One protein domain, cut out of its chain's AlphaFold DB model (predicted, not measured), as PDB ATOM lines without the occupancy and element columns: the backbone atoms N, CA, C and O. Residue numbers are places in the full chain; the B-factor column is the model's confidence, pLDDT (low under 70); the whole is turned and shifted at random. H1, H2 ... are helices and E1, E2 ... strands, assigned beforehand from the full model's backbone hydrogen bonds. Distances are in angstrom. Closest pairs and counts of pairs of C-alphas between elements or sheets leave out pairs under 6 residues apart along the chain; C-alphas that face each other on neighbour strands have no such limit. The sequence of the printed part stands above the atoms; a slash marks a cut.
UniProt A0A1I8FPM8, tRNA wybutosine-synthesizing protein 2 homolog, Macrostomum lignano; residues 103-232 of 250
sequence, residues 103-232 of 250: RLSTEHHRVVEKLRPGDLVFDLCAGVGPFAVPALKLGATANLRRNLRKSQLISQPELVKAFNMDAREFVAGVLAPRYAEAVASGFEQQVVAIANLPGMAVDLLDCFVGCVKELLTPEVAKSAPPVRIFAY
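AT A GLANCE: This is residues 103 to 232 of the 250 residues of the protein "tRNA wybutosine-synthesizing protein 2 homolog" of Macrostomum lignano (UniProt A0A1I8FPM8). A five-stranded parallel sheet is the core, with H3 over one face and H4 side by side with H3, while short H2 covers part of the opposite face and H1 lies off the sheet, close to H2. The printed part has 130 residues with four named helices and five named strands, H1 E1 H2 E2 E3 H3 E4 H4 E5; the sheet's order is E3 E2 E1 E4 E5. It is mixed and compact, with a radius of gyration of the C-alphas of 14.0 A and spans of 42 by 30 by 26 A.

HOW THE PARTS SIT: H1, residues 103 to 112, and H2, residues 132 to 137, are close but not clearly touching; the closest C-alphas, of Val 112 and Ala 135, are 6.4 A apart. E1, residues 120 to 123, H2 and E2, residues 141 to 144, form a strand-helix-strand unit, two parallel neighbour strands with a helix between, its crossover right-handed; N 121 and O 141 are within hydrogen-bond range at 2.8 A. H2 is over E2, its height over the sheet 8.4 A. E3, residues 160 to 162, H3, residues 167 to 184, and E4, residues 191 to 195, form a split right-handed unit, with E2 and E1 between its strands. N 161 and O 142 are 2.9 A apart, N 122 and O 192 2.8 A. H3 is on the opposite face from H2, height 9.5 A, and runs along E1, at 4 degrees on the local plane. H4, residues 205 to 215, only grazes the sheet but touches H3, closest at the C-alphas of Ala 176 and Cys 211, 5.7 A, at a shallow tilt of 28 degrees. E4, H4 and E5, residues 227 to 231, form another right-handed strand-helix-strand unit; N 228 and O 191 are 2.8 A apart. Every O i to N i+4 pair is within hydrogen-bond range in H2, against 5 of 6 in H1, 12 of 14 in H3 and 5 of 7 in H4.

IN THESE COORDINATES: H1 begins at C-alpha 103 (31.102, -4.857, -15.628); H3, 24.2 A long, has a kink of 25 degrees near residue 174; E5 ends at C-alpha 231 (23.152, -17.350, -24.680).

THE WHOLE: The printed part has no cut; the links E2 to E3 and H4 to E5 are long. The pLDDT is under 70 at residues 146 to 156 and 210.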
ATOM      1  N   ARG A 103      32.484  -4.903 -16.140       89.31
ATOM      2  CA  ARG A 103      31.102  -4.857 -15.628       89.31
ATOM      3  C   ARG A 103      30.380  -6.199 -15.713       89.31
ATOM      4  O   ARG A 103      29.373  -6.363 -15.039       89.31
ATOM      5  N   LEU A 104      30.875  -7.135 -16.524       91.06
ATOM      6  CA  LEU A 104      30.310  -8.482 -16.617       91.06
ATOM      7  C   LEU A 104      30.773  -9.392 -15.481       91.06
ATOM      8  O   LEU A 104      30.368 -10.545 -15.435       91.06
ATOM      9  N   SER A 105      31.574  -8.887 -14.542       92.31
ATOM     10  CA  SER A 105      32.172  -9.733 -13.521       92.31
ATOM     11  C   SER A 105      31.144 -10.470 -12.654       92.31
ATOM     12  O   SER A 105      31.240 -11.673 -12.425       92.31
ATOM     13  N   THR A 106      30.080  -9.787 -12.230       94.44
ATOM     14  CA  THR A 106      28.971 -10.425 -11.500       94.44
ATOM     15  C   THR A 106      28.275 -11.509 -12.319       94.44
ATOM     16  O   THR A 106      27.843 -12.516 -11.766       94.44
ATOM     17  N   GLU A 107      28.194 -11.333 -13.635       95.25
ATOM     18  CA  GLU A 107      27.598 -12.307 -14.538       95.25
ATOM     19  C   GLU A 107      28.506 -13.518 -14.764       95.25
ATOM     20  O   GLU A 107      28.022 -14.650 -14.735       95.25
ATOM     21  N   HIS A 108      29.818 -13.304 -14.914       94.69
ATOM     22  CA  HIS A 108      30.796 -14.389 -14.953       94.69
ATOM     23  C   HIS A 108      30.652 -15.275 -13.714       94.69
ATOM     24  O   HIS A 108      30.482 -16.488 -13.833       94.69
ATOM     25  N   HIS A 109      30.616 -14.659 -12.531       94.31
ATOM     26  CA  HIS A 109      30.449 -15.376 -11.273       94.31
ATOM     27  C   HIS A 109      29.128 -16.141 -11.200       94.31
ATOM     28  O   HIS A 109      29.137 -17.333 -10.908       94.31
ATOM     29  N   ARG A 110      28.008 -15.506 -11.566       96.69
ATOM     30  CA  ARG A 110      26.679 -16.138 -11.563       96.69
ATOM     31  C   ARG A 110      26.613 -17.396 -12.437       96.69
ATOM     32  O   ARG A 110      25.874 -18.327 -12.116       96.69
ATOM     33  N   VAL A 111      27.323 -17.418 -13.567       96.25
ATOM     34  CA  VAL A 111      27.419 -18.611 -14.424       96.25
ATOM     35  C   VAL A 111      28.324 -19.660 -13.787       96.25
ATOM     36  O   VAL A 111      27.938 -20.824 -13.729       96.25
ATOM     37  N   VAL A 112      29.486 -19.257 -13.270       94.81
ATOM     38  CA  VAL A 112      30.459 -20.156 -12.630       94.81
ATOM     39  C   VAL A 112      29.875 -20.855 -11.399       94.81
ATOM     40  O   VAL A 112      30.066 -22.054 -11.246       94.81
ATOM     41  N   GLU A 113      29.087 -20.165 -10.571       95.62
ATOM     42  CA  GLU A 113      28.392 -20.751  -9.410       95.62
ATOM     43  C   GLU A 113      27.392 -21.859  -9.783       95.62
ATOM     44  O   GLU A 113      26.948 -22.626  -8.929       95.62
ATOM     45  N   LYS A 114      26.998 -21.948 -11.057       96.50
ATOM     46  CA  LYS A 114      26.101 -22.995 -11.559       96.50
ATOM     47  C   LYS A 114      26.843 -24.226 -12.062       96.50
ATOM     48  O   LYS A 114      26.164 -25.178 -12.453       96.50
ATOM     49  N   LEU A 115      28.172 -24.183 -12.097       95.69
ATOM     50  CA  LEU A 115      29.040 -25.279 -12.507       95.69
ATOM     51  C   LEU A 115      29.416 -26.141 -11.301       95.69
ATOM     52  O   LEU A 115      29.408 -25.688 -10.156       95.69
ATOM     53  N   ARG A 116      29.751 -27.396 -11.571       94.38
ATOM     54  CA  ARG A 116      30.177 -28.392 -10.591       94.38
ATOM     55  C   ARG A 116      31.414 -29.140 -11.096       94.38
ATOM     56  O   ARG A 116      31.650 -29.174 -12.307       94.38
ATOM     57  N   PRO A 117      32.182 -29.769 -10.189       93.50
ATOM     58  CA  PRO A 117      33.238 -30.690 -10.587       93.50
ATOM     59  C   PRO A 117      32.706 -31.762 -11.545       93.50
ATOM     60  O   PRO A 117      31.607 -32.282 -11.348       93.50
ATOM     61  N   GLY A 118      33.481 -32.077 -12.581       93.19
ATOM     62  CA  GLY A 118      33.123 -33.062 -13.602       93.19
ATOM     63  C   GLY A 118      32.236 -32.548 -14.740       93.19
ATOM     64  O   GLY A 118      32.157 -33.228 -15.755       93.19
ATOM     65  N   ASP A 119      31.622 -31.361 -14.641       96.19
ATOM     66  CA  ASP A 119      30.807 -30.812 -15.736       96.19
ATOM     67  C   ASP A 119      31.620 -30.653 -17.037       96.19
ATOM     68  O   ASP A 119      32.808 -30.306 -17.014       96.19
ATOM     69  N   LEU A 120      30.968 -30.843 -18.190       95.88
ATOM     70  CA  LEU A 120      31.561 -30.536 -19.496       95.88
ATOM     71  C   LEU A 120      31.169 -29.122 -19.918       95.88
ATOM     72  O   LEU A 120      30.014 -28.861 -20.247       95.88
ATOM     73  N   VAL A 121      32.135 -28.211 -19.941       95.94
ATOM     74  CA  VAL A 121      31.937 -26.802 -20.287       95.94
ATOM     75  C   VAL A 121      32.473 -26.529 -21.688       95.94
ATOM     76  O   VAL A 121      33.620 -26.829 -22.011       95.94
ATOM     77  N   PHE A 122      31.643 -25.922 -22.526       95.19
ATOM     78  CA  PHE A 122      31.960 -25.496 -23.882       95.19
ATOM     79  C   PHE A 122      31.845 -23.977 -23.959       95.19
ATOM     80  O   PHE A 122      30.744 -23.424 -24.006       95.19
ATOM     81  N   ASP A 123      32.985 -23.292 -23.965       93.44
ATOM     82  CA  ASP A 123      33.036 -21.840 -24.103       93.44
ATOM     83  C   ASP A 123      33.241 -21.472 -25.578       93.44
ATOM     84  O   ASP A 123      34.354 -21.489 -26.125       93.44
ATOM     85  N   LEU A 124      32.123 -21.152 -26.230       91.25
ATOM     86  CA  LEU A 124      32.054 -20.823 -27.654       91.25
ATOM     87  C   LEU A 124      32.742 -19.494 -27.959       91.25
ATOM     88  O   LEU A 124      33.032 -19.201 -29.114       91.25
ATOM     89  N   CYS A 125      32.975 -18.656 -26.948       85.81
ATOM     90  CA  CYS A 125      33.468 -17.291 -27.109       85.81
ATOM     91  C   CYS A 125      34.509 -16.958 -26.034       85.81
ATOM     92  O   CYS A 125      34.498 -15.863 -25.472       85.81
ATOM     93  N   ALA A 126      35.428 -17.896 -25.787       84.81
ATOM     94  CA  ALA A 126      36.269 -17.887 -24.593       84.81
ATOM     95  C   ALA A 126      37.079 -16.605 -24.371       84.81
ATOM     96  O   ALA A 126      37.270 -16.205 -23.229       84.81
ATOM     97  N   GLY A 127      37.546 -15.925 -25.421       83.12
ATOM     98  CA  GLY A 127      38.336 -14.699 -25.258       83.12
ATOM     99  C   GLY A 127      39.583 -14.946 -24.400       83.12
ATOM    100  O   GLY A 127      40.464 -15.692 -24.817       83.12
ATOM    101  N   VAL A 128      39.647 -14.324 -23.214       81.50
ATOM    102  CA  VAL A 128      40.697 -14.557 -22.195       81.50
ATOM    103  C   VAL A 128      40.294 -15.569 -21.106       81.50
ATOM    104  O   VAL A 128      41.046 -15.804 -20.173       81.50
ATOM    105  N   GLY A 129      39.127 -16.195 -21.231       88.31
ATOM    106  CA  GLY A 129      38.652 -17.296 -20.397       88.31
ATOM    107  C   GLY A 129      37.955 -16.915 -19.087       88.31
ATOM    108  O   GLY A 129      38.185 -17.616 -18.101       88.31
ATOM    109  N   PRO A 130      37.092 -15.876 -19.034       89.56
ATOM    110  CA  PRO A 130      36.414 -15.484 -17.796       89.56
ATOM    111  C   PRO A 130      35.475 -16.562 -17.236       89.56
ATOM    112  O   PRO A 130      35.194 -16.537 -16.045       89.56
ATOM    113  N   PHE A 131      35.008 -17.508 -18.060       92.25
ATOM    114  CA  PHE A 131      34.230 -18.672 -17.615       92.25
ATOM    115  C   PHE A 131      35.092 -19.933 -17.541       92.25
ATOM    116  O   PHE A 131      35.048 -20.669 -16.557       92.25
ATOM    117  N   ALA A 132      35.913 -20.148 -18.570       89.62
ATOM    118  CA  ALA A 132      36.800 -21.294 -18.712       89.62
ATOM    119  C   ALA A 132      37.766 -21.493 -17.537       89.62
ATOM    120  O   ALA A 132      37.842 -22.581 -16.973       89.62
ATOM    121  N   VAL A 133      38.508 -20.447 -17.162       88.50
ATOM    122  CA  VAL A 133      39.531 -20.533 -16.110       88.50
ATOM    123  C   VAL A 133      38.905 -20.862 -14.745       88.50
ATOM    124  O   VAL A 133      39.382 -21.796 -14.097       88.50
ATOM    125  N   PRO A 134      37.829 -20.183 -14.292       90.94
ATOM    126  CA  PRO A 134      37.136 -20.599 -13.075       90.94
ATOM    127  C   PRO A 134      36.538 -22.008 -13.159       90.94
ATOM    128  O   PRO A 134      36.626 -22.744 -12.182       90.94
ATOM    129  N   ALA A 135      35.967 -22.408 -14.303       91.69
ATOM    130  CA  ALA A 135      35.409 -23.750 -14.481       91.69
ATOM    131  C   ALA A 135      36.470 -24.841 -14.258       91.69
ATOM    132  O   ALA A 135      36.235 -25.794 -13.517       91.69
ATOM    133  N   LEU A 136      37.669 -24.656 -14.817       89.38
ATOM    134  CA  LEU A 136      38.800 -25.562 -14.600       89.38
ATOM    135  C   LEU A 136      39.191 -25.638 -13.121       89.38
ATOM    136  O   LEU A 136      39.442 -26.722 -12.605       89.38
ATOM    137  N   LYS A 137      39.198 -24.511 -12.397       88.19
ATOM    138  CA  LYS A 137      39.480 -24.514 -10.950       88.19
ATOM    139  C   LYS A 137      38.430 -25.244 -10.111       88.19
ATOM    140  O   LYS A 137      38.753 -25.673  -9.009       88.19
ATOM    141  N   LEU A 138      37.208 -25.399 -10.619       88.69
ATOM    142  CA  LEU A 138      36.168 -26.224  -9.999       88.69
ATOM    143  C   LEU A 138      36.302 -27.716 -10.350       88.69
ATOM    144  O   LEU A 138      35.530 -28.516  -9.836       88.69
ATOM    145  N   GLY A 139      37.243 -28.105 -11.216       85.94
ATOM    146  CA  GLY A 139      37.389 -29.479 -11.700       85.94
ATOM    147  C   GLY A 139      36.432 -29.840 -12.841       85.94
ATOM    148  O   GLY A 139      36.154 -31.017 -13.055       85.94
ATOM    149  N   ALA A 140      35.885 -28.851 -13.553       87.06
ATOM    150  CA  ALA A 140      35.140 -29.080 -14.790       87.06
ATOM    151  C   ALA A 140      36.103 -29.238 -15.979       87.06
ATOM    152  O   ALA A 140      37.193 -28.666 -15.988       87.06
ATOM    153  N   THR A 141      35.681 -29.964 -17.015       85.25
ATOM    154  CA  THR A 141      36.433 -30.041 -18.277       85.25
ATOM    155  C   THR A 141      36.001 -28.901 -19.193       85.25
ATOM    156  O   THR A 141      34.822 -28.796 -19.520       85.25
ATOM    157  N   ALA A 142      36.931 -28.062 -19.647       81.69
ATOM    158  CA  ALA A 142      36.641 -26.904 -20.488       81.69
ATOM    159  C   ALA A 142      37.155 -27.083 -21.928       81.69
ATOM    160  O   ALA A 142      38.347 -27.273 -22.168       81.69
ATOM    161  N   ASN A 143      36.256 -26.965 -22.905       82.44
ATOM    162  CA  ASN A 143      36.566 -26.943 -24.333       82.44
ATOM    163  C   ASN A 143      36.378 -25.510 -24.858       82.44
ATOM    164  O   ASN A 143      35.290 -24.945 -24.737       82.44
ATOM    165  N   LEU A 144      37.427 -24.911 -25.424       83.19
ATOM    166  CA  LEU A 144      37.499 -23.473 -25.708       83.19
ATOM    167  C   LEU A 144      37.676 -23.204 -27.200       83.19
ATOM    168  O   LEU A 144      38.597 -23.745 -27.799       83.19
ATOM    169  N   ARG A 145      36.892 -22.290 -27.787       70.94
ATOM    170  CA  ARG A 145      37.044 -21.858 -29.199       70.94
ATOM    171  C   ARG A 145      38.228 -20.897 -29.443       70.94
ATOM    172  O   ARG A 145      38.416 -20.406 -30.556       70.94
ATOM    173  N   ARG A 146      39.030 -20.572 -28.422       68.31
ATOM    174  CA  ARG A 146      40.312 -19.862 -28.588       68.31
ATOM    175  C   ARG A 146      41.351 -20.371 -27.602       68.31
ATOM    176  O   ARG A 146      41.040 -20.631 -26.443       68.31
ATOM    177  N   ASN A 147      42.605 -20.399 -28.051       57.19
ATOM    178  CA  ASN A 147      43.753 -20.566 -27.167       57.19
ATOM    179  C   ASN A 147      43.847 -19.365 -26.220       57.19
ATOM    180  O   ASN A 147      44.135 -18.248 -26.662       57.19
ATOM    181  N   LEU A 148      43.642 -19.594 -24.922       63.53
ATOM    182  CA  LEU A 148      44.094 -18.638 -23.914       63.53
ATOM    183  C   LEU A 148      45.626 -18.633 -23.917       63.53
ATOM    184  O   LEU A 148      46.266 -19.614 -24.319       63.53
ATOM    185  N   ARG A 149      46.247 -17.542 -23.456       57.91
ATOM    186  CA  ARG A 149      47.695 -17.576 -23.233       57.91
ATOM    187  C   ARG A 149      48.009 -18.696 -22.243       57.91
ATOM    188  O   ARG A 149      47.356 -18.816 -21.208       57.91
ATOM    189  N   LYS A 150      49.032 -19.493 -22.573       47.91
ATOM    190  CA  LYS A 150      49.462 -20.676 -21.813       47.91
ATOM    191  C   LYS A 150      49.527 -20.416 -20.298       47.91
ATOM    192  O   LYS A 150      49.058 -21.250 -19.537       47.91
ATOM    193  N   SER A 151      50.002 -19.250 -19.858       48.72
ATOM    194  CA  SER A 151      50.177 -18.910 -18.435       48.72
ATOM    195  C   SER A 151      48.912 -19.000 -17.565       48.72
ATOM    196  O   SER A 151      49.049 -19.191 -16.363       48.72
ATOM    197  N   GLN A 152      47.700 -18.926 -18.132       53.97
ATOM    198  CA  GLN A 152      46.439 -19.017 -17.369       53.97
ATOM    199  C   GLN A 152      45.825 -20.427 -17.331       53.97
ATOM    200  O   GLN A 152      44.940 -20.686 -16.521       53.97
ATOM    201  N   LEU A 153      46.287 -21.341 -18.191       55.00
ATOM    202  CA  LEU A 153      45.704 -22.677 -18.385       55.00
ATOM    203  C   LEU A 153      46.575 -23.829 -17.859       55.00
ATOM    204  O   LEU A 153      46.122 -24.969 -17.824       55.00
ATOM    205  N   ILE A 154      47.826 -23.560 -17.470       52.69
ATOM    206  CA  ILE A 154      48.847 -24.597 -17.231       52.69
ATOM    207  C   ILE A 154      48.612 -25.451 -15.971       52.69
ATOM    208  O   ILE A 154      49.248 -26.489 -15.837       52.69
ATOM    209  N   SER A 155      47.707 -25.093 -15.054       59.59
ATOM    210  CA  SER A 155      47.578 -25.880 -13.818       59.59
ATOM    211  C   SER A 155      46.897 -27.244 -14.003       59.59
ATOM    212  O   SER A 155      47.132 -28.116 -13.179       59.59
ATOM    213  N   GLN A 156      46.042 -27.412 -15.022       67.44
ATOM    214  CA  GLN A 156      45.248 -28.635 -15.265       67.44
ATOM    215  C   GLN A 156      45.102 -28.901 -16.781       67.44
ATOM    216  O   GLN A 156      44.013 -28.737 -17.342       67.44
ATOM    217  N   PRO A 157      46.207 -29.216 -17.490       70.62
ATOM    218  CA  PRO A 157      46.217 -29.379 -18.948       70.62
ATOM    219  C   PRO A 157      45.302 -30.507 -19.451       70.62
ATOM    220  O   PRO A 157      44.829 -30.448 -20.582       70.62
ATOM    221  N   GLU A 158      45.030 -31.515 -18.630       79.44
ATOM    222  CA  GLU A 158      44.130 -32.630 -18.924       79.44
ATOM    223  C   GLU A 158      42.652 -32.221 -18.964       79.44
ATOM    224  O   GLU A 158      41.869 -32.812 -19.712       79.44
ATOM    225  N   LEU A 159      42.277 -31.185 -18.207       82.25
ATOM    226  CA  LEU A 159      40.904 -30.689 -18.128       82.25
ATOM    227  C   LEU A 159      40.592 -29.625 -19.181       82.25
ATOM    228  O   LEU A 159      39.431 -29.253 -19.336       82.25
ATOM    229  N   VAL A 160      41.586 -29.127 -19.923       85.56
ATOM    230  CA  VAL A 160      41.377 -28.099 -20.950       85.56
ATOM    231  C   VAL A 160      41.718 -28.595 -22.348       85.56
ATOM    232  O   VAL A 160      42.796 -29.119 -22.613       85.56
ATOM    233  N   LYS A 161      40.813 -28.346 -23.296       87.44
ATOM    234  CA  LYS A 161      41.091 -28.474 -24.730       87.44
ATOM    235  C   LYS A 161      40.758 -27.161 -25.421       87.44
ATOM    236  O   LYS A 161      39.668 -26.625 -25.254       87.44
ATOM    237  N   ALA A 162      41.695 -26.634 -26.197       84.88
ATOM    238  CA  ALA A 162      41.511 -25.386 -26.922       84.88
ATOM    239  C   ALA A 162      41.558 -25.629 -28.432       84.88
ATOM    240  O   ALA A 162      42.352 -26.416 -28.941       84.88
ATOM    241  N   PHE A 163      40.672 -24.939 -29.133       85.44
ATOM    242  CA  PHE A 163      40.387 -25.070 -30.549       85.44
ATOM    243  C   PHE A 163      40.398 -23.669 -31.152       85.44
ATOM    244  O   PHE A 163      40.099 -22.696 -30.467       85.44
ATOM    245  N   ASN A 164      40.760 -23.543 -32.421       84.94
ATOM    246  CA  ASN A 164      40.716 -22.272 -33.140       84.94
ATOM    247  C   ASN A 164      39.967 -22.494 -34.454       84.94
ATOM    248  O   ASN A 164      40.585 -22.750 -35.481       84.94
ATOM    249  N   MET A 165      38.641 -22.493 -34.374       85.88
ATOM    250  CA  MET A 165      37.724 -22.841 -35.469       85.88
ATOM    251  C   MET A 165      36.443 -22.017 -35.365       85.88
ATOM    252  O   MET A 165      36.279 -21.283 -34.384       85.88
ATOM    253  N   ASP A 166      35.543 -22.120 -36.346       87.88
ATOM    254  CA  ASP A 166      34.267 -21.415 -36.277       87.88
ATOM    255  C   ASP A 166      33.373 -21.906 -35.114       87.88
ATOM    256  O   ASP A 166      33.556 -22.997 -34.589       87.88
ATOM    257  N   ALA A 167      32.425 -21.088 -34.635       87.44
ATOM    258  CA  ALA A 167      31.578 -21.455 -33.500       87.44
ATOM    259  C   ALA A 167      30.603 -22.567 -33.893       87.44
ATOM    260  O   ALA A 167      30.362 -23.468 -33.095       87.44
ATOM    261  N   ARG A 168      30.096 -22.538 -35.130       89.62
ATOM    262  CA  ARG A 168      29.221 -23.583 -35.664       89.62
ATOM    263  C   ARG A 168      30.002 -24.873 -35.887       89.62
ATOM    264  O   ARG A 168      29.557 -25.931 -35.451       89.62
ATOM    265  N   GLU A 169      31.201 -24.772 -36.460       90.38
ATOM    266  CA  GLU A 169      32.133 -25.901 -36.598       90.38
ATOM    267  C   GLU A 169      32.512 -26.498 -35.240       90.38
ATOM    268  O   GLU A 169      32.563 -27.713 -35.091       90.38
ATOM    269  N   PHE A 170      32.719 -25.661 -34.224       91.19
ATOM    270  CA  PHE A 170      33.019 -26.111 -32.869       91.19
ATOM    271  C   PHE A 170      31.843 -26.861 -32.234       91.19
ATOM    272  O   PHE A 170      32.042 -27.904 -31.609       91.19
ATOM    273  N   VAL A 171      30.609 -26.375 -32.417       90.75
ATOM    274  CA  VAL A 171      29.418 -27.099 -31.950       90.75
ATOM    275  C   VAL A 171      29.294 -28.443 -32.668       90.75
ATOM    276  O   VAL A 171      29.170 -29.471 -32.007       90.75
ATOM    277  N   ALA A 172      29.376 -28.450 -33.998       90.00
ATOM    278  CA  ALA A 172      29.174 -29.652 -34.802       90.00
ATOM    279  C   ALA A 172      30.311 -30.681 -34.657       90.00
ATOM    280  O   ALA A 172      30.055 -31.879 -34.607       90.00
ATOM    281  N   GLY A 173      31.563 -30.228 -34.588       90.31
ATOM    282  CA  GLY A 173      32.754 -31.079 -34.616       90.31
ATOM    283  C   GLY A 173      33.341 -31.420 -33.247       90.31
ATOM    284  O   GLY A 173      34.110 -32.372 -33.143       90.31
ATOM    285  N   VAL A 174      33.005 -30.668 -32.192       92.12
ATOM    286  CA  VAL A 174      33.553 -30.898 -30.841       92.12
ATOM    287  C   VAL A 174      32.450 -31.141 -29.822       92.12
ATOM    288  O   VAL A 174      32.485 -32.155 -29.128       92.12
ATOM    289  N   LEU A 175      31.472 -30.236 -29.722       92.88
ATOM    290  CA  LEU A 175      30.427 -30.331 -28.699       92.88
ATOM    291  C   LEU A 175      29.502 -31.519 -28.941       92.88
ATOM    292  O   LEU A 175      29.335 -32.342 -28.046       92.88
ATOM    293  N   ALA A 176      28.917 -31.626 -30.133       91.38
ATOM    294  CA  ALA A 176      27.941 -32.666 -30.434       91.38
ATOM    295  C   ALA A 176      28.526 -34.090 -30.348       91.38
ATOM    296  O   ALA A 176      27.913 -34.919 -29.676       91.38
ATOM    297  N   PRO A 177      29.731 -34.388 -30.884       91.69
ATOM    298  CA  PRO A 177      30.355 -35.699 -30.701       91.69
ATOM    299  C   PRO A 177      30.634 -36.010 -29.228       91.69
ATOM    300  O   PRO A 177      30.330 -37.102 -28.759       91.69
ATOM    301  N   ARG A 178      31.127 -35.029 -28.457       92.25
ATOM    302  CA  ARG A 178      31.354 -35.215 -27.016       92.25
ATOM    303  C   ARG A 178      30.075 -35.418 -26.229       92.25
ATOM    304  O   ARG A 178      30.076 -36.160 -25.255       92.25
ATOM    305  N   TYR A 179      28.993 -34.777 -26.644       92.00
ATOM    306  CA  TYR A 179      27.690 -35.014 -26.054       92.00
ATOM    307  C   TYR A 179      27.174 -36.420 -26.384       92.00
ATOM    308  O   TYR A 179      26.685 -37.102 -25.492       92.00
ATOM    309  N   ALA A 180      27.350 -36.896 -27.620       90.31
ATOM    310  CA  ALA A 180      27.014 -38.271 -27.993       90.31
ATOM    311  C   ALA A 180      27.813 -39.304 -27.173       90.31
ATOM    312  O   ALA A 180      27.238 -40.266 -26.671       90.31
ATOM    313  N   GLU A 181      29.116 -39.077 -26.970       91.69
ATOM    314  CA  GLU A 181      29.960 -39.900 -26.089       91.69
ATOM    315  C   GLU A 181      29.470 -39.871 -24.631       91.69
ATOM    316  O   GLU A 181      29.404 -40.911 -23.972       91.69
ATOM    317  N   ALA A 182      29.088 -38.694 -24.126       91.50
ATOM    318  CA  ALA A 182      28.539 -38.535 -22.781       91.50
ATOM    319  C   ALA A 182      27.227 -39.322 -22.612       91.50
ATOM    320  O   ALA A 182      27.058 -40.050 -21.638       91.50
ATOM    321  N   VAL A 183      26.330 -39.251 -23.598       89.81
ATOM    322  CA  VAL A 183      25.092 -40.044 -23.627       89.81
ATOM    323  C   VAL A 183      25.399 -41.545 -23.635       89.81
ATOM    324  O   VAL A 183      24.848 -42.287 -22.827       89.81
ATOM    325  N   ALA A 184      26.299 -41.999 -24.511       89.19
ATOM    326  CA  ALA A 184      26.627 -43.418 -24.656       89.19
ATOM    327  C   ALA A 184      27.318 -44.017 -23.417       89.19
ATOM    328  O   ALA A 184      27.173 -45.206 -23.144       89.19
ATOM    329  N   SER A 185      28.065 -43.202 -22.669       90.94
ATOM    330  CA  SER A 185      28.778 -43.620 -21.455       90.94
ATOM    331  C   SER A 185      27.950 -43.514 -20.171       90.94
ATOM    332  O   SER A 185      28.440 -43.906 -19.115       90.94
ATOM    333  N   GLY A 186      26.714 -43.006 -20.240       89.12
ATOM    334  CA  GLY A 186      25.889 -42.773 -19.051       89.12
ATOM    335  C   GLY A 186      26.424 -41.643 -18.168       89.12
ATOM    336  O   GLY A 186      26.311 -41.704 -16.949       89.12
ATOM    337  N   PHE A 187      27.046 -40.630 -18.772       91.38
ATOM    338  CA  PHE A 187      27.563 -39.466 -18.064       91.38
ATOM    339  C   PHE A 187      26.440 -38.729 -17.318       91.38
ATOM    340  O   PHE A 187      25.430 -38.356 -17.911       91.38
ATOM    341  N   GLU A 188      26.629 -38.497 -16.018       89.69
ATOM    342  CA  GLU A 188      25.569 -37.981 -15.138       89.69
ATOM    343  C   GLU A 188      25.651 -36.465 -14.895       89.69
ATOM    344  O   GLU A 188      24.678 -35.837 -14.464       89.69
ATOM    345  N   GLN A 189      26.814 -35.850 -15.133       93.69
ATOM    346  CA  GLN A 189      27.004 -34.414 -14.914       93.69
ATOM    347  C   GLN A 189      26.392 -33.593 -16.060       93.69
ATOM    348  O   GLN A 189      25.968 -34.116 -17.087       93.69
ATOM    349  N   GLN A 190      26.294 -32.272 -15.883       94.19
ATOM    350  CA  GLN A 190      25.684 -31.426 -16.914       94.19
ATOM    351  C   GLN A 190      26.683 -31.099 -18.024       94.19
ATOM    352  O   GLN A 190      27.891 -30.978 -17.803       94.19
ATOM    353  N   VAL A 191      26.136 -30.866 -19.213       94.94
ATOM    354  CA  VAL A 191      26.857 -30.262 -20.329       94.94
ATOM    355  C   VAL A 191      26.437 -28.803 -20.443       94.94
ATOM    356  O   VAL A 191      25.257 -28.481 -20.557       94.94
ATOM    357  N   VAL A 192      27.403 -27.894 -20.379       96.50
ATOM    358  CA  VAL A 192      27.171 -26.450 -20.342       96.50
ATOM    359  C   VAL A 192      27.796 -25.801 -21.564       96.50
ATOM    360  O   VAL A 192      28.995 -25.921 -21.777       96.50
ATOM    361  N   ALA A 193      27.008 -25.065 -22.339       95.19
ATOM    362  CA  ALA A 193      27.494 -24.255 -23.450       95.19
ATOM    363  C   ALA A 193      27.334 -22.764 -23.135       95.19
ATOM    364  O   ALA A 193      26.272 -22.330 -22.690       95.19
ATOM    365  N   ILE A 194      28.378 -21.969 -23.366       95.19
ATOM    366  CA  ILE A 194      28.398 -20.534 -23.061       95.19
ATOM    367  C   ILE A 194      28.708 -19.759 -24.338       95.19
ATOM    368  O   ILE A 194      29.780 -19.909 -24.920       95.19
ATOM    369  N   ALA A 195      27.770 -18.914 -24.761       92.94
ATOM    370  CA  ALA A 195      27.870 -18.067 -25.944       92.94
ATOM    371  C   ALA A 195      27.792 -16.587 -25.538       92.94
ATOM    372  O   ALA A 195      26.776 -15.917 -25.736       92.94
ATOM    373  N   ASN A 196      28.875 -16.061 -24.952       90.62
ATOM    374  CA  ASN A 196      28.989 -14.646 -24.564       90.62
ATOM    375  C   ASN A 196      29.300 -13.734 -25.765       90.62
ATOM    376  O   ASN A 196      30.310 -13.032 -25.806       90.62
ATOM    377  N   LEU A 197      28.417 -13.765 -26.765       86.44
ATOM    378  CA  LEU A 197      28.498 -12.941 -27.968       86.44
ATOM    379  C   LEU A 197      27.105 -12.404 -28.330       86.44
ATOM    380  O   LEU A 197      26.448 -12.953 -29.213       86.44
ATOM    381  N   PRO A 198      26.646 -11.309 -27.692       84.94
ATOM    382  CA  PRO A 198      25.259 -10.847 -27.792       84.94
ATOM    383  C   PRO A 198      24.713 -10.581 -29.200       84.94
ATOM    384  O   PRO A 198      23.506 -10.585 -29.398       84.94
ATOM    385  N   GLY A 199      25.588 -10.322 -30.175       83.12
ATOM    386  CA  GLY A 199      25.181 -10.087 -31.562       83.12
ATOM    387  C   GLY A 199      24.968 -11.349 -32.402       83.12
ATOM    388  O   GLY A 199      24.486 -11.205 -33.512       83.12
ATOM    389  N   MET A 200      25.369 -12.533 -31.922       83.88
ATOM    390  CA  MET A 200      25.325 -13.791 -32.693       83.88
ATOM    391  C   MET A 200      24.889 -15.010 -31.867       83.88
ATOM    392  O   MET A 200      24.613 -16.062 -32.428       83.88
ATOM    393  N   ALA A 201      24.858 -14.926 -30.533       88.25
ATOM    394  CA  ALA A 201      24.637 -16.105 -29.698       88.25
ATOM    395  C   ALA A 201      23.263 -16.754 -29.913       88.25
ATOM    396  O   ALA A 201      23.155 -17.971 -29.807       88.25
ATOM    397  N   VAL A 202      22.234 -15.959 -30.227       88.06
ATOM    398  CA  VAL A 202      20.902 -16.482 -30.574       88.06
ATOM    399  C   VAL A 202      20.952 -17.251 -31.891       88.06
ATOM    400  O   VAL A 202      20.377 -18.331 -31.975       88.06
ATOM    401  N   ASP A 203      21.698 -16.749 -32.877       86.50
ATOM    402  CA  ASP A 203      21.844 -17.407 -34.177       86.50
ATOM    403  C   ASP A 203      22.574 -18.742 -34.067       86.50
ATOM    404  O   ASP A 203      22.361 -19.588 -34.913       86.50
ATOM    405  N   LEU A 204      23.410 -18.948 -33.042       86.94
ATOM    406  CA  LEU A 204      24.094 -20.223 -32.792       86.94
ATOM    407  C   LEU A 204      23.182 -21.295 -32.176       86.94
ATOM    408  O   LEU A 204      23.587 -22.454 -32.099       86.94
ATOM    409  N   LEU A 205      21.984 -20.937 -31.695       88.12
ATOM    410  CA  LEU A 205      21.069 -21.898 -31.066       88.12
ATOM    411  C   LEU A 205      20.536 -22.937 -32.062       88.12
ATOM    412  O   LEU A 205      20.216 -24.057 -31.663       88.12
ATOM    413  N   ASP A 206      20.486 -22.600 -33.352       87.44
ATOM    414  CA  ASP A 206      20.099 -23.520 -34.424       87.44
ATOM    415  C   ASP A 206      21.036 -24.745 -34.518       87.44
ATOM    416  O   ASP A 206      20.561 -25.866 -34.702       87.44
ATOM    417  N   CYS A 207      22.340 -24.574 -34.275       83.25
ATOM    418  CA  CYS A 207      23.334 -25.647 -34.257       83.25
ATOM    419  C   CYS A 207      23.074 -26.651 -33.136       83.25
ATOM    420  O   CYS A 207      23.367 -27.833 -33.288       83.25
ATOM    421  N   PHE A 208      22.506 -26.212 -32.011       82.06
ATOM    422  CA  PHE A 208      22.131 -27.125 -30.933       82.06
ATOM    423  C   PHE A 208      20.894 -27.936 -31.304       82.06
ATOM    424  O   PHE A 208      20.823 -29.125 -31.005       82.06
ATOM    425  N   VAL A 209      19.931 -27.332 -32.001       76.31
ATOM    426  CA  VAL A 209      18.775 -28.079 -32.506       76.31
ATOM    427  C   VAL A 209      19.229 -29.119 -33.529       76.31
ATOM    428  O   VAL A 209      18.875 -30.279 -33.378       76.31
ATOM    429  N   GLY A 210      20.047 -28.742 -34.513       67.69
ATOM    430  CA  GLY A 210      20.515 -29.677 -35.540       67.69
ATOM    431  C   GLY A 210      21.421 -30.780 -34.989       67.69
ATOM    432  O   GLY A 210      21.218 -31.947 -35.277       67.69
ATOM    433  N   CYS A 211      22.400 -30.444 -34.148       70.06
ATOM    434  CA  CYS A 211      23.436 -31.410 -33.769       70.06
ATOM    435  C   CYS A 211      23.169 -32.147 -32.449       70.06
ATOM    436  O   CYS A 211      23.762 -33.196 -32.221       70.06
ATOM    437  N   VAL A 212      22.327 -31.610 -31.557       70.56
ATOM    438  CA  VAL A 212      22.081 -32.194 -30.222       70.56
ATOM    439  C   VAL A 212      20.691 -32.810 -30.123       70.56
ATOM    440  O   VAL A 212      20.548 -33.892 -29.560       70.56
ATOM    441  N   LYS A 213      19.656 -32.177 -30.689       72.25
ATOM    442  CA  LYS A 213      18.291 -32.731 -30.644       72.25
ATOM    443  C   LYS A 213      18.176 -34.035 -31.431       72.25
ATOM    444  O   LYS A 213      17.467 -34.934 -30.996       72.25
ATOM    445  N   GLU A 214      18.878 -34.144 -32.556       76.75
ATOM    446  CA  GLU A 214      18.886 -35.361 -33.378       76.75
ATOM    447  C   GLU A 214      19.493 -36.566 -32.641       76.75
ATOM    448  O   GLU A 214      19.134 -37.705 -32.926       76.75
ATOM    449  N   LEU A 215      20.335 -36.323 -31.630       72.94
ATOM    450  CA  LEU A 215      20.902 -37.362 -30.763       72.94
ATOM    451  C   LEU A 215      19.930 -37.828 -29.661       72.94
ATOM    452  O   LEU A 215      20.198 -38.816 -28.981       72.94
ATOM    453  N   LEU A 216      18.818 -37.118 -29.449       77.62
ATOM    454  CA  LEU A 216      17.914 -37.300 -28.311       77.62
ATOM    455  C   LEU A 216      16.565 -37.873 -28.752       77.62
ATOM    456  O   LEU A 216      15.557 -37.162 -28.801       77.62
ATOM    457  N   THR A 217      16.516 -39.181 -29.023       82.44
ATOM    458  CA  THR A 217      15.226 -39.885 -29.129       82.44
ATOM    459  C   THR A 217      14.459 -39.798 -27.798       82.44
ATOM    460  O   THR A 217      15.080 -39.576 -26.752       82.44
ATOM    461  N   PRO A 218      13.121 -39.971 -27.777       82.81
ATOM    462  CA  PRO A 218      12.334 -39.882 -26.542       82.81
ATOM    463  C   PRO A 218      12.824 -40.796 -25.408       82.81
ATOM    464  O   PRO A 218      12.680 -40.463 -24.231       82.81
ATOM    465  N   GLU A 219      13.405 -41.945 -25.748       82.56
ATOM    466  CA  GLU A 219      13.979 -42.905 -24.808       82.56
ATOM    467  C   GLU A 219      15.323 -42.412 -24.263       82.56
ATOM    468  O   GLU A 219      15.527 -42.387 -23.049       82.56
ATOM    469  N   VAL A 220      16.213 -41.958 -25.151       82.38
ATOM    470  CA  VAL A 220      17.545 -41.447 -24.794       82.38
ATOM    471  C   VAL A 220      17.433 -40.169 -23.963       82.38
ATOM    472  O   VAL A 220      18.120 -40.025 -22.954       82.38
ATOM    473  N   ALA A 221      16.500 -39.276 -24.302       81.75
ATOM    474  CA  ALA A 221      16.293 -38.003 -23.614       81.75
ATOM    475  C   ALA A 221      15.993 -38.140 -22.109       81.75
ATOM    476  O   ALA A 221      16.233 -37.200 -21.357       81.75
ATOM    477  N   LYS A 222      15.487 -39.296 -21.654       83.06
ATOM    478  CA  LYS A 222      15.207 -39.556 -20.229       83.06
ATOM    479  C   LYS A 222      16.463 -39.812 -19.399       83.06
ATOM    480  O   LYS A 222      16.421 -39.626 -18.188       83.06
ATOM    481  N   SER A 223      17.529 -40.283 -20.036       84.00
ATOM    482  CA  SER A 223      18.788 -40.668 -19.384       84.00
ATOM    483  C   SER A 223      19.971 -39.802 -19.814       84.00
ATOM    484  O   SER A 223      21.027 -39.864 -19.195       84.00
ATOM    485  N   ALA A 224      19.796 -38.978 -20.848       87.44
ATOM    486  CA  ALA A 224      20.831 -38.094 -21.341       87.44
ATOM    487  C   ALA A 224      21.197 -37.006 -20.311       87.44
ATOM    488  O   ALA A 224      20.304 -36.430 -19.675       87.44
ATOM    489  N   PRO A 225      22.491 -36.669 -20.181       90.00
ATOM    490  CA  PRO A 225      22.927 -35.584 -19.318       90.00
ATOM    491  C   PRO A 225      22.278 -34.249 -19.714       90.00
ATOM    492  O   PRO A 225      22.155 -33.936 -20.900       90.00
ATOM    493  N   PRO A 226      21.872 -33.413 -18.744       90.25
ATOM    494  CA  PRO A 226      21.183 -32.168 -19.043       90.25
ATOM    495  C   PRO A 226      22.106 -31.185 -19.770       90.25
ATOM    496  O   PRO A 226      23.218 -30.904 -19.314       90.25
ATOM    497  N   VAL A 227      21.604 -30.595 -20.859       90.56
ATOM    498  CA  VAL A 227      22.292 -29.526 -21.594       90.56
ATOM    499  C   VAL A 227      21.778 -28.167 -21.134       90.56
ATOM    500  O   VAL A 227      20.587 -27.869 -21.229       90.56
ATOM    501  N   ARG A 228      22.681 -27.308 -20.659       93.25
ATOM    502  CA  ARG A 228      22.382 -25.924 -20.279       93.25
ATOM    503  C   ARG A 228      23.128 -24.959 -21.187       93.25
ATOM    504  O   ARG A 228      24.351 -24.995 -21.262       93.25
ATOM    505  N   ILE A 229      22.397 -24.047 -21.821       93.69
ATOM    506  CA  ILE A 229      22.972 -23.056 -22.736       93.69
ATOM    507  C   ILE A 229      22.816 -21.657 -22.136       93.69
ATOM    508  O   ILE A 229      21.706 -21.221 -21.835       93.69
ATOM    509  N   PHE A 230      23.928 -20.944 -21.976       95.31
ATOM    510  CA  PHE A 230      23.963 -19.525 -21.630       95.31
ATOM    511  C   PHE A 230      24.196 -18.706 -22.902       95.31
ATOM    512  O   PHE A 230      25.335 -18.529 -23.334       95.31
ATOM    513  N   ALA A 231      23.112 -18.219 -23.506       94.19
ATOM    514  CA  ALA A 231      23.152 -17.350 -24.680       94.19
ATOM    515  C   ALA A 231      22.822 -15.906 -24.285       94.19
ATOM    516  O   ALA A 231      21.785 -15.636 -23.679       94.19
ATOM    517  N   TYR A 232      23.708 -14.976 -24.634       92.50
ATOM    518  CA  TYR A 232      23.524 -13.552 -24.363       92.50
ATOM    519  C   TYR A 232      22.937 -12.866 -25.593       92.50
ATOM    520  O   TYR A 232      23.262 -13.240 -26.710       92.50
TER     521      TYR A 232